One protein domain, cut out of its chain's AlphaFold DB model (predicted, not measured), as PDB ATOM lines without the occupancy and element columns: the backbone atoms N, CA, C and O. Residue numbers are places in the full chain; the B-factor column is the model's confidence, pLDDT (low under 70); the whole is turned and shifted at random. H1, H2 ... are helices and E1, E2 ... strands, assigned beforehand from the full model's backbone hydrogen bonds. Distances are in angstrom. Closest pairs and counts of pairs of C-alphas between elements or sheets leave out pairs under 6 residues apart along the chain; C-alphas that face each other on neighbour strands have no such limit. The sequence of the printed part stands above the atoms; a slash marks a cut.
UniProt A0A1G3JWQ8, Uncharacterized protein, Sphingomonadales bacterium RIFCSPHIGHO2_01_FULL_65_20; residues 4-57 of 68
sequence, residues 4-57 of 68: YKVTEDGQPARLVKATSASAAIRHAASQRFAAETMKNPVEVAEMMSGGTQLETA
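Overview. This is residues 4 to 57 of the 68 residues of an uncharacterized protein of Sphingomonadales bacterium RIFCSPHIGHO2_01_FULL_65_20 (UniProt A0A1G3JWQ8). A small twisted sheet of four short strands has H1 packed over one face, while H2 sits off to the side on the opposite face, next to the strands and with few contacts to them. The hairpin E1 and E2 makes the middle of the sheet, E3 and E4 its edges, and the loop of the hairpin extends beyond the sheet. The printed part has 54 residues, with two named helices and four named strands in the order E1, E2, H1, E3, H2, E4; the sheet runs E3, E1, E2, E4 and is mixed, and the class is mixed, helices and strands. The whole is compact, with a radius of gyration of the C-alphas of 10.2 A and spans of 27 by 25 by 15 A.

Arrangement. E1, residues 4 to 7, and E2, residues 14 to 17, form an antiparallel hairpin at 153 degrees, with N 4 and O 16 at 2.8 A, within hydrogen-bond range. H1, residues 21 to 28, is on the sheet at a height of 7.6 A, over E1 and, only just, over E2, on which 3 of its C-alphas fall. On the local plane it stands at 54 degrees to E1, slantwise to the strands; its closest C-alphas to E2 are those of Ala 24 and Val 16, 5.7 A apart. E3, residues 34 to 38, is antiparallel to E1 at 147 degrees, with N 5 and O 36 at 2.8 A. E2, H1 and E3 form a split strand-helix-strand unit, two strands running the same way with E1 between them, with a right-handed crossover. H2, residues 41 to 49, is on the sheet on the opposite face from H1, at a height of 8.2 A; it lies over none of the strands, but only just, with 2 of its C-alphas on E4, residues 54 to 56. The closest C-alphas of H2 and E4 are those of Met 48 and Leu 54, 7.1 A apart. E4 is parallel to E2 at 42 degrees, with N 55 and O 15 at 2.8 A. E3, H2 and E4 form a second split unit, also right-handed, with E1 and E2 between its strands. H1 and H2 are apart, and in both every O i to N i+4 pair is within hydrogen-bond range.

Along the chain. E1 begins at C-alpha 4, (14.655, -30.552, 8.508), and is 9.5 A long; E2 is 9.9 A. H1 measures 10.7 A, E3 12.4 A and H2 12.3 A, from C-alpha 41 at (6.645, -24.573, 3.350). E4, 6.7 A, ends at C-alpha 56, (9.143, -34.239, 16.002).

Size, cuts and confidence. The C-alphas of Gln 31 and Val 42, the two farthest apart, are 28.2 A apart. The printed part has no cut and no long link. Mean pLDDT of the printed part is 83.3, and residues 29 to 32 are under 70.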
ATOM      1  N   TYR A   4      13.504 -30.027   9.214       90.44
ATOM      2  CA  TYR A   4      14.655 -30.552   8.508       90.44
ATOM      3  C   TYR A   4      14.225 -31.729   7.648       90.44
ATOM      4  O   TYR A   4      13.500 -32.606   8.108       90.44
ATOM      5  N   LYS A   5      14.696 -31.761   6.407       90.75
ATOM      6  CA  LYS A   5      14.626 -32.944   5.557       90.75
ATOM      7  C   LYS A   5      15.865 -33.781   5.843       90.75
ATOM      8  O   LYS A   5      16.978 -33.318   5.599       90.75
ATOM      9  N   VAL A   6      15.668 -34.974   6.387       88.06
ATOM     10  CA  VAL A   6      16.732 -35.928   6.701       88.06
ATOM     11  C   VAL A   6      16.705 -37.037   5.655       88.06
ATOM     12  O   VAL A   6      15.684 -37.699   5.475       88.06
ATOM     13  N   THR A   7      17.815 -37.225   4.948       85.75
ATOM     14  CA  THR A   7      17.941 -38.194   3.843       85.75
ATOM     15  C   THR A   7      19.050 -39.192   4.135       85.75
ATOM     16  O   THR A   7      20.182 -38.768   4.388       85.75
ATOM     17  N   GLU A   8      18.728 -40.493   4.116       81.88
ATOM     18  CA  GLU A   8      19.722 -41.579   4.135       81.88
ATOM     19  C   GLU A   8      19.968 -42.080   2.727       81.88
ATOM     20  O   GLU A   8      19.053 -42.123   1.903       81.88
ATOM     21  N   ASP A   9      21.172 -42.585   2.507       74.44
ATOM     22  CA  ASP A   9      21.427 -43.450   1.372       74.44
ATOM     23  C   ASP A   9      20.561 -44.720   1.476       74.44
ATOM     24  O   ASP A   9      20.636 -45.460   2.455       74.44
ATOM     25  N   GLY A  10      19.689 -44.940   0.490       72.44
ATOM     26  CA  GLY A  10      18.816 -46.118   0.433       72.44
ATOM     27  C   GLY A  10      17.529 -46.062   1.269       72.44
ATOM     28  O   GLY A  10      16.764 -47.025   1.220       72.44
ATOM     29  N   GLN A  11      17.233 -44.963   1.978       76.44
ATOM     30  CA  GLN A  11      15.953 -44.775   2.683       76.44
ATOM     31  C   GLN A  11      15.169 -43.552   2.186       76.44
ATOM     32  O   GLN A  11      15.757 -42.570   1.728       76.44
ATOM     33  N   PRO A  12      13.825 -43.571   2.296       79.88
ATOM     34  CA  PRO A  12      13.008 -42.410   1.971       79.88
ATOM     35  C   PRO A  12      13.339 -41.227   2.888       79.88
ATOM     36  O   PRO A  12      13.570 -41.389   4.089       79.88
ATOM     37  N   ALA A  13      13.328 -40.027   2.307       84.12
ATOM     38  CA  ALA A  13      13.517 -38.782   3.037       84.12
ATOM     39  C   ALA A  13      12.449 -38.625   4.129       84.12
ATOM     40  O   ALA A  13      11.263 -38.860   3.883       84.12
ATOM     41  N   ARG A  14      12.864 -38.185   5.316       86.81
ATOM     42  CA  ARG A  14      11.982 -37.940   6.462       86.81
ATOM     43  C   ARG A  14      11.966 -36.464   6.806       86.81
ATOM     44  O   ARG A  14      12.975 -35.772   6.655       86.81
ATOM     45  N   LEU A  15      10.825 -35.978   7.274       90.19
ATOM     46  CA  LEU A  15      10.699 -34.614   7.761       90.19
ATOM     47  C   LEU A  15      10.789 -34.639   9.280       90.19
ATOM     48  O   LEU A  15       9.956 -35.252   9.932       90.19
ATOM     49  N   VAL A  16      11.779 -33.954   9.843       90.19
ATOM     50  CA  VAL A  16      12.001 -33.895  11.288       90.19
ATOM     51  C   VAL A  16      11.941 -32.448  11.753       90.19
ATOM     52  O   VAL A  16      12.774 -31.618  11.391       90.19
ATOM     53  N   LYS A  17      10.962 -32.127  12.591       90.62
ATOM     54  CA  LYS A  17      10.881 -30.843  13.283       90.62
ATOM     55  C   LYS A  17      11.825 -30.872  14.482       90.62
ATOM     56  O   LYS A  17      11.609 -31.641  15.411       90.62
ATOM     57  N   ALA A  18      12.865 -30.041  14.461       88.56
ATOM     58  CA  ALA A  18      13.895 -30.018  15.499       88.56
ATOM     59  C   ALA A  18      14.369 -28.590  15.797       88.56
ATOM     60  O   ALA A  18      14.065 -27.643  15.069       88.56
ATOM     61  N   THR A  19      15.124 -28.420  16.881       88.19
ATOM     62  CA  THR A  19      15.758 -27.139  17.237       88.19
ATOM     63  C   THR A  19      16.974 -26.828  16.362       88.19
ATOM     64  O   THR A  19      17.199 -25.663  16.049       88.19
ATOM     65  N   SER A  20      17.695 -27.864  15.922       87.12
ATOM     66  CA  SER A  20      18.920 -27.780  15.118       87.12
ATOM     67  C   SER A  20      19.052 -28.983  14.175       87.12
ATOM     68  O   SER A  20      18.517 -30.057  14.458       87.12
ATOM     69  N   ALA A  21      19.845 -28.851  13.104       84.06
ATOM     70  CA  ALA A  21      20.109 -29.941  12.153       84.06
ATOM     71  C   ALA A  21      20.708 -31.180  12.843       84.06
ATOM     72  O   ALA A  21      20.306 -32.307  12.572       84.06
ATOM     73  N   SER A  22      21.617 -30.977  13.801       84.88
ATOM     74  CA  SER A  22      22.217 -32.061  14.584       84.88
ATOM     75  C   SER A  22      21.191 -32.819  15.430       84.88
ATOM     76  O   SER A  22      21.299 -34.035  15.562       84.88
ATOM     77  N   ALA A  23      20.184 -32.129  15.976       85.69
ATOM     78  CA  ALA A  23      19.100 -32.765  16.723       85.69
ATOM     79  C   ALA A  23      18.198 -33.590  15.790       85.69
ATOM     80  O   ALA A  23      17.825 -34.705  16.137       85.69
ATOM     81  N   ALA A  24      17.933 -33.091  14.577       86.75
ATOM     82  CA  ALA A  24      17.209 -33.843  13.553       86.75
ATOM     83  C   ALA A  24      17.956 -35.119  13.117       86.75
ATOM     84  O   ALA A  24      17.354 -36.187  13.061       86.75
ATOM     85  N   ILE A  25      19.271 -35.034  12.873       85.19
ATOM     86  CA  ILE A  25      20.112 -36.194  12.515       85.19
ATOM     87  C   ILE A  25      20.151 -37.218  13.655       85.19
ATOM     88  O   ILE A  25      19.980 -38.411  13.415       85.19
ATOM     89  N   ARG A  26      20.352 -36.759  14.900       83.44
ATOM     90  CA  ARG A  26      20.358 -37.633  16.087       83.44
ATOM     91  C   ARG A  26      19.020 -38.344  16.272       83.44
ATOM     92  O   ARG A  26      19.023 -39.534  16.559       83.44
ATOM     93  N   HIS A  27      17.904 -37.641  16.071       83.12
ATOM     94  CA  HIS A  27      16.563 -38.222  16.152       83.12
ATOM     95  C   HIS A  27      16.324 -39.287  15.076       83.12
ATOM     96  O   HIS A  27      15.765 -40.336  15.370       83.12
ATOM     97  N   ALA A  28      16.820 -39.062  13.857       76.00
ATOM     98  CA  ALA A  28      16.748 -40.052  12.786       76.00
ATOM     99  C   ALA A  28      17.649 -41.290  13.022       76.00
ATOM    100  O   ALA A  28      17.511 -42.279  12.305       76.00
ATOM    101  N   ALA A  29      18.530 -41.262  14.036       65.25
ATOM    102  CA  ALA A  29      19.311 -42.388  14.567       65.25
ATOM    103  C   ALA A  29      20.366 -43.028  13.633       65.25
ATOM    104  O   ALA A  29      20.755 -44.176  13.843       65.25
ATOM    105  N   SER A  30      20.902 -42.296  12.651       60.88
ATOM    106  CA  SER A  30      21.937 -42.818  11.739       60.88
ATOM    107  C   SER A  30      23.067 -41.818  11.556       60.88
ATOM    108  O   SER A  30      22.884 -40.611  11.400       60.88
ATOM    109  N   GLN A  31      24.289 -42.335  11.581       59.34
ATOM    110  CA  GLN A  31      25.511 -41.533  11.532       59.34
ATOM    111  C   GLN A  31      25.856 -41.056  10.107       59.34
ATOM    112  O   GLN A  31      26.860 -40.375   9.918       59.34
ATOM    113  N   ARG A  32      25.035 -41.405   9.102       65.25
ATOM    114  CA  ARG A  32      25.263 -41.137   7.669       65.25
ATOM    115  C   ARG A  32      24.195 -40.258   7.005       65.25
ATOM    116  O   ARG A  32      24.067 -40.277   5.786       65.25
ATOM    117  N   PHE A  33      23.432 -39.484   7.770       71.56
ATOM    118  CA  PHE A  33      22.418 -38.600   7.194       71.56
ATOM    119  C   PHE A  33      22.949 -37.213   6.830       71.56
ATOM    120  O   PHE A  33      23.736 -36.617   7.565       71.56
ATOM    121  N   ALA A  34      22.393 -36.648   5.760       76.25
ATOM    122  CA  ALA A  34      22.378 -35.208   5.533       76.25
ATOM    123  C   ALA A  34      21.033 -34.637   6.011       76.25
ATOM    124  O   ALA A  34      19.978 -35.173   5.661       76.25
ATOM    125  N   ALA A  35      21.072 -33.559   6.804       83.75
ATOM    126  CA  ALA A  35      19.885 -32.804   7.203       83.75
ATOM    127  C   ALA A  35      19.914 -31.401   6.597       83.75
ATOM    128  O   ALA A  35      20.784 -30.589   6.916       83.75
ATOM    129  N   GLU A  36      18.929 -31.105   5.757       87.94
ATOM    130  CA  GLU A  36      18.763 -29.797   5.132       87.94
ATOM    131  C   GLU A  36      17.589 -29.058   5.773       87.94
ATOM    132  O   GLU A  36      16.524 -29.632   5.991       87.94
ATOM    133  N   THR A  37      17.768 -27.774   6.093       89.19
ATOM    134  CA  THR A  37      16.661 -26.963   6.623       89.19
ATOM    135  C   THR A  37      15.681 -26.649   5.499       89.19
ATOM    136  O   THR A  37      16.040 -25.960   4.544       89.19
ATOM    137  N   MET A  38      14.433 -27.090   5.639       88.62
ATOM    138  CA  MET A  38      13.366 -26.777   4.694       88.62
ATOM    139  C   MET A  38      12.900 -25.340   4.929       88.62
ATOM    140  O   MET A  38      12.232 -25.039   5.919       88.62
ATOM    141  N   LYS A  39      13.291 -24.435   4.029       85.25
ATOM    142  CA  LYS A  39      12.886 -23.018   4.077       85.25
ATOM    143  C   LYS A  39      11.552 -22.769   3.376       85.25
ATOM    144  O   LYS A  39      10.893 -21.777   3.673       85.25
ATOM    145  N   ASN A  40      11.171 -23.650   2.453       88.25
ATOM    146  CA  ASN A  40       9.955 -23.516   1.670       88.25
ATOM    147  C   ASN A  40       8.836 -24.392   2.262       88.25
ATOM    148  O   ASN A  40       8.956 -25.618   2.245       88.25
ATOM    149  N   PRO A  41       7.745 -23.802   2.778       83.50
ATOM    150  CA  PRO A  41       6.645 -24.573   3.350       83.50
ATOM    151  C   PRO A  41       5.877 -25.394   2.305       83.50
ATOM    152  O   PRO A  41       5.261 -26.392   2.670       83.50
ATOM    153  N   VAL A  42       5.928 -25.008   1.023       87.69
ATOM    154  CA  VAL A  42       5.258 -25.744  -0.063       87.69
ATOM    155  C   VAL A  42       5.897 -27.116  -0.258       87.69
ATOM    156  O   VAL A  42       5.186 -28.111  -0.222       87.69
ATOM    157  N   GLU A  43       7.229 -27.195  -0.329       88.12
ATOM    158  CA  GLU A  43       7.931 -28.481  -0.472       88.12
ATOM    159  C   GLU A  43       7.656 -29.419   0.712       88.12
ATOM    160  O   GLU A  43       7.505 -30.627   0.544       88.12
ATOM    161  N   VAL A  44       7.538 -28.868   1.927       87.88
ATOM    162  CA  VAL A  44       7.162 -29.654   3.111       87.88
ATOM    163  C   VAL A  44       5.752 -30.233   2.945       87.88
ATOM    164  O   VAL A  44       5.531 -31.405   3.249       87.88
ATOM    165  N   ALA A  45       4.800 -29.432   2.461       87.75
ATOM    166  CA  ALA A  45       3.432 -29.879   2.214       87.75
ATOM    167  C   ALA A  45       3.360 -30.930   1.094       87.75
ATOM    168  O   ALA A  45       2.632 -31.909   1.237       87.75
ATOM    169  N   GLU A  46       4.142 -30.776   0.023       90.50
ATOM    170  CA  GLU A  46       4.233 -31.756  -1.065       90.50
ATOM    171  C   GLU A  46       4.776 -33.101  -0.573       90.50
ATOM    172  O   GLU A  46       4.191 -34.145  -0.861       90.50
ATOM    173  N   MET A  47       5.833 -33.091   0.243       86.88
ATOM    174  CA  MET A  47       6.376 -34.309   0.851       86.88
ATOM    175  C   MET A  47       5.368 -34.982   1.792       86.88
ATOM    176  O   MET A  47       5.167 -36.194   1.715       86.88
ATOM    177  N   MET A  48       4.682 -34.207   2.641       86.50
ATOM    178  CA  MET A  48       3.622 -34.744   3.502       86.50
ATOM    179  C   MET A  48       2.460 -35.329   2.688       86.50
ATOM    180  O   MET A  48       1.958 -36.404   3.009       86.50
ATOM    181  N   SER A  49       2.071 -34.669   1.595       87.31
ATOM    182  CA  SER A  49       1.032 -35.161   0.687       87.31
ATOM    183  C   SER A  49       1.467 -36.414  -0.085       87.31
ATOM    184  O   SER A  49       0.618 -37.213  -0.470       87.31
ATOM    185  N   GLY A  50       2.775 -36.601  -0.288       84.06
ATOM    186  CA  GLY A  50       3.385 -37.797  -0.873       84.06
ATOM    187  C   GLY A  50       3.549 -38.971   0.100       84.06
ATOM    188  O   GLY A  50       4.066 -40.013  -0.296       84.06
ATOM    189  N   GLY A  51       3.115 -38.824   1.358       82.62
ATOM    190  CA  GLY A  51       3.174 -39.875   2.379       82.62
ATOM    191  C   GLY A  51       4.393 -39.813   3.303       82.62
ATOM    192  O   GLY A  51       4.557 -40.698   4.145       82.62
ATOM    193  N   THR A  52       5.240 -38.784   3.198       85.56
ATOM    194  CA  THR A  52       6.316 -38.561   4.170       85.56
ATOM    195  C   THR A  52       5.732 -38.121   5.509       85.56
ATOM    196  O   THR A  52       5.013 -37.127   5.595       85.56
ATOM    197  N   GLN A  53       6.070 -38.834   6.581       83.62
ATOM    198  CA  GLN A  53       5.636 -38.461   7.926       83.62
ATOM    199  C   GLN A  53       6.497 -37.327   8.490       83.62
ATOM    200  O   GLN A  53       7.719 -37.308   8.319       83.62
ATOM    201  N   LEU A  54       5.834 -36.381   9.159       86.75
ATOM    202  CA  LEU A  54       6.486 -35.338   9.940       86.75
ATOM    203  C   LEU A  54       6.713 -35.847  11.364       86.75
ATOM    204  O   LEU A  54       5.779 -35.951  12.157       86.75
ATOM    205  N   GLU A  55       7.966 -36.124  11.685       86.81
ATOM    206  CA  GLU A  55       8.417 -36.522  13.011       86.81
ATOM    207  C   GLU A  55       8.831 -35.277  13.805       86.81
ATOM    208  O   GLU A  55       9.290 -34.274  13.251       86.81
ATOM    209  N   THR A  56       8.658 -35.308  15.123       85.06
ATOM    210  CA  THR A  56       9.143 -34.239  16.002       85.06
ATOM    211  C   THR A  56      10.274 -34.804  16.835       85.06
ATOM    212  O   THR A  56      10.055 -35.724  17.619       85.06
ATOM    213  N   ALA A  57      11.474 -34.241  16.677       81.38
ATOM    214  CA  ALA A  57      12.576 -34.571  17.558       81.38
ATOM    215  C   ALA A  57      12.197 -34.110  18.962       81.38
ATOM    216  O   ALA A  57      11.984 -32.913  19.187       81.38
TER     217      ALA A  57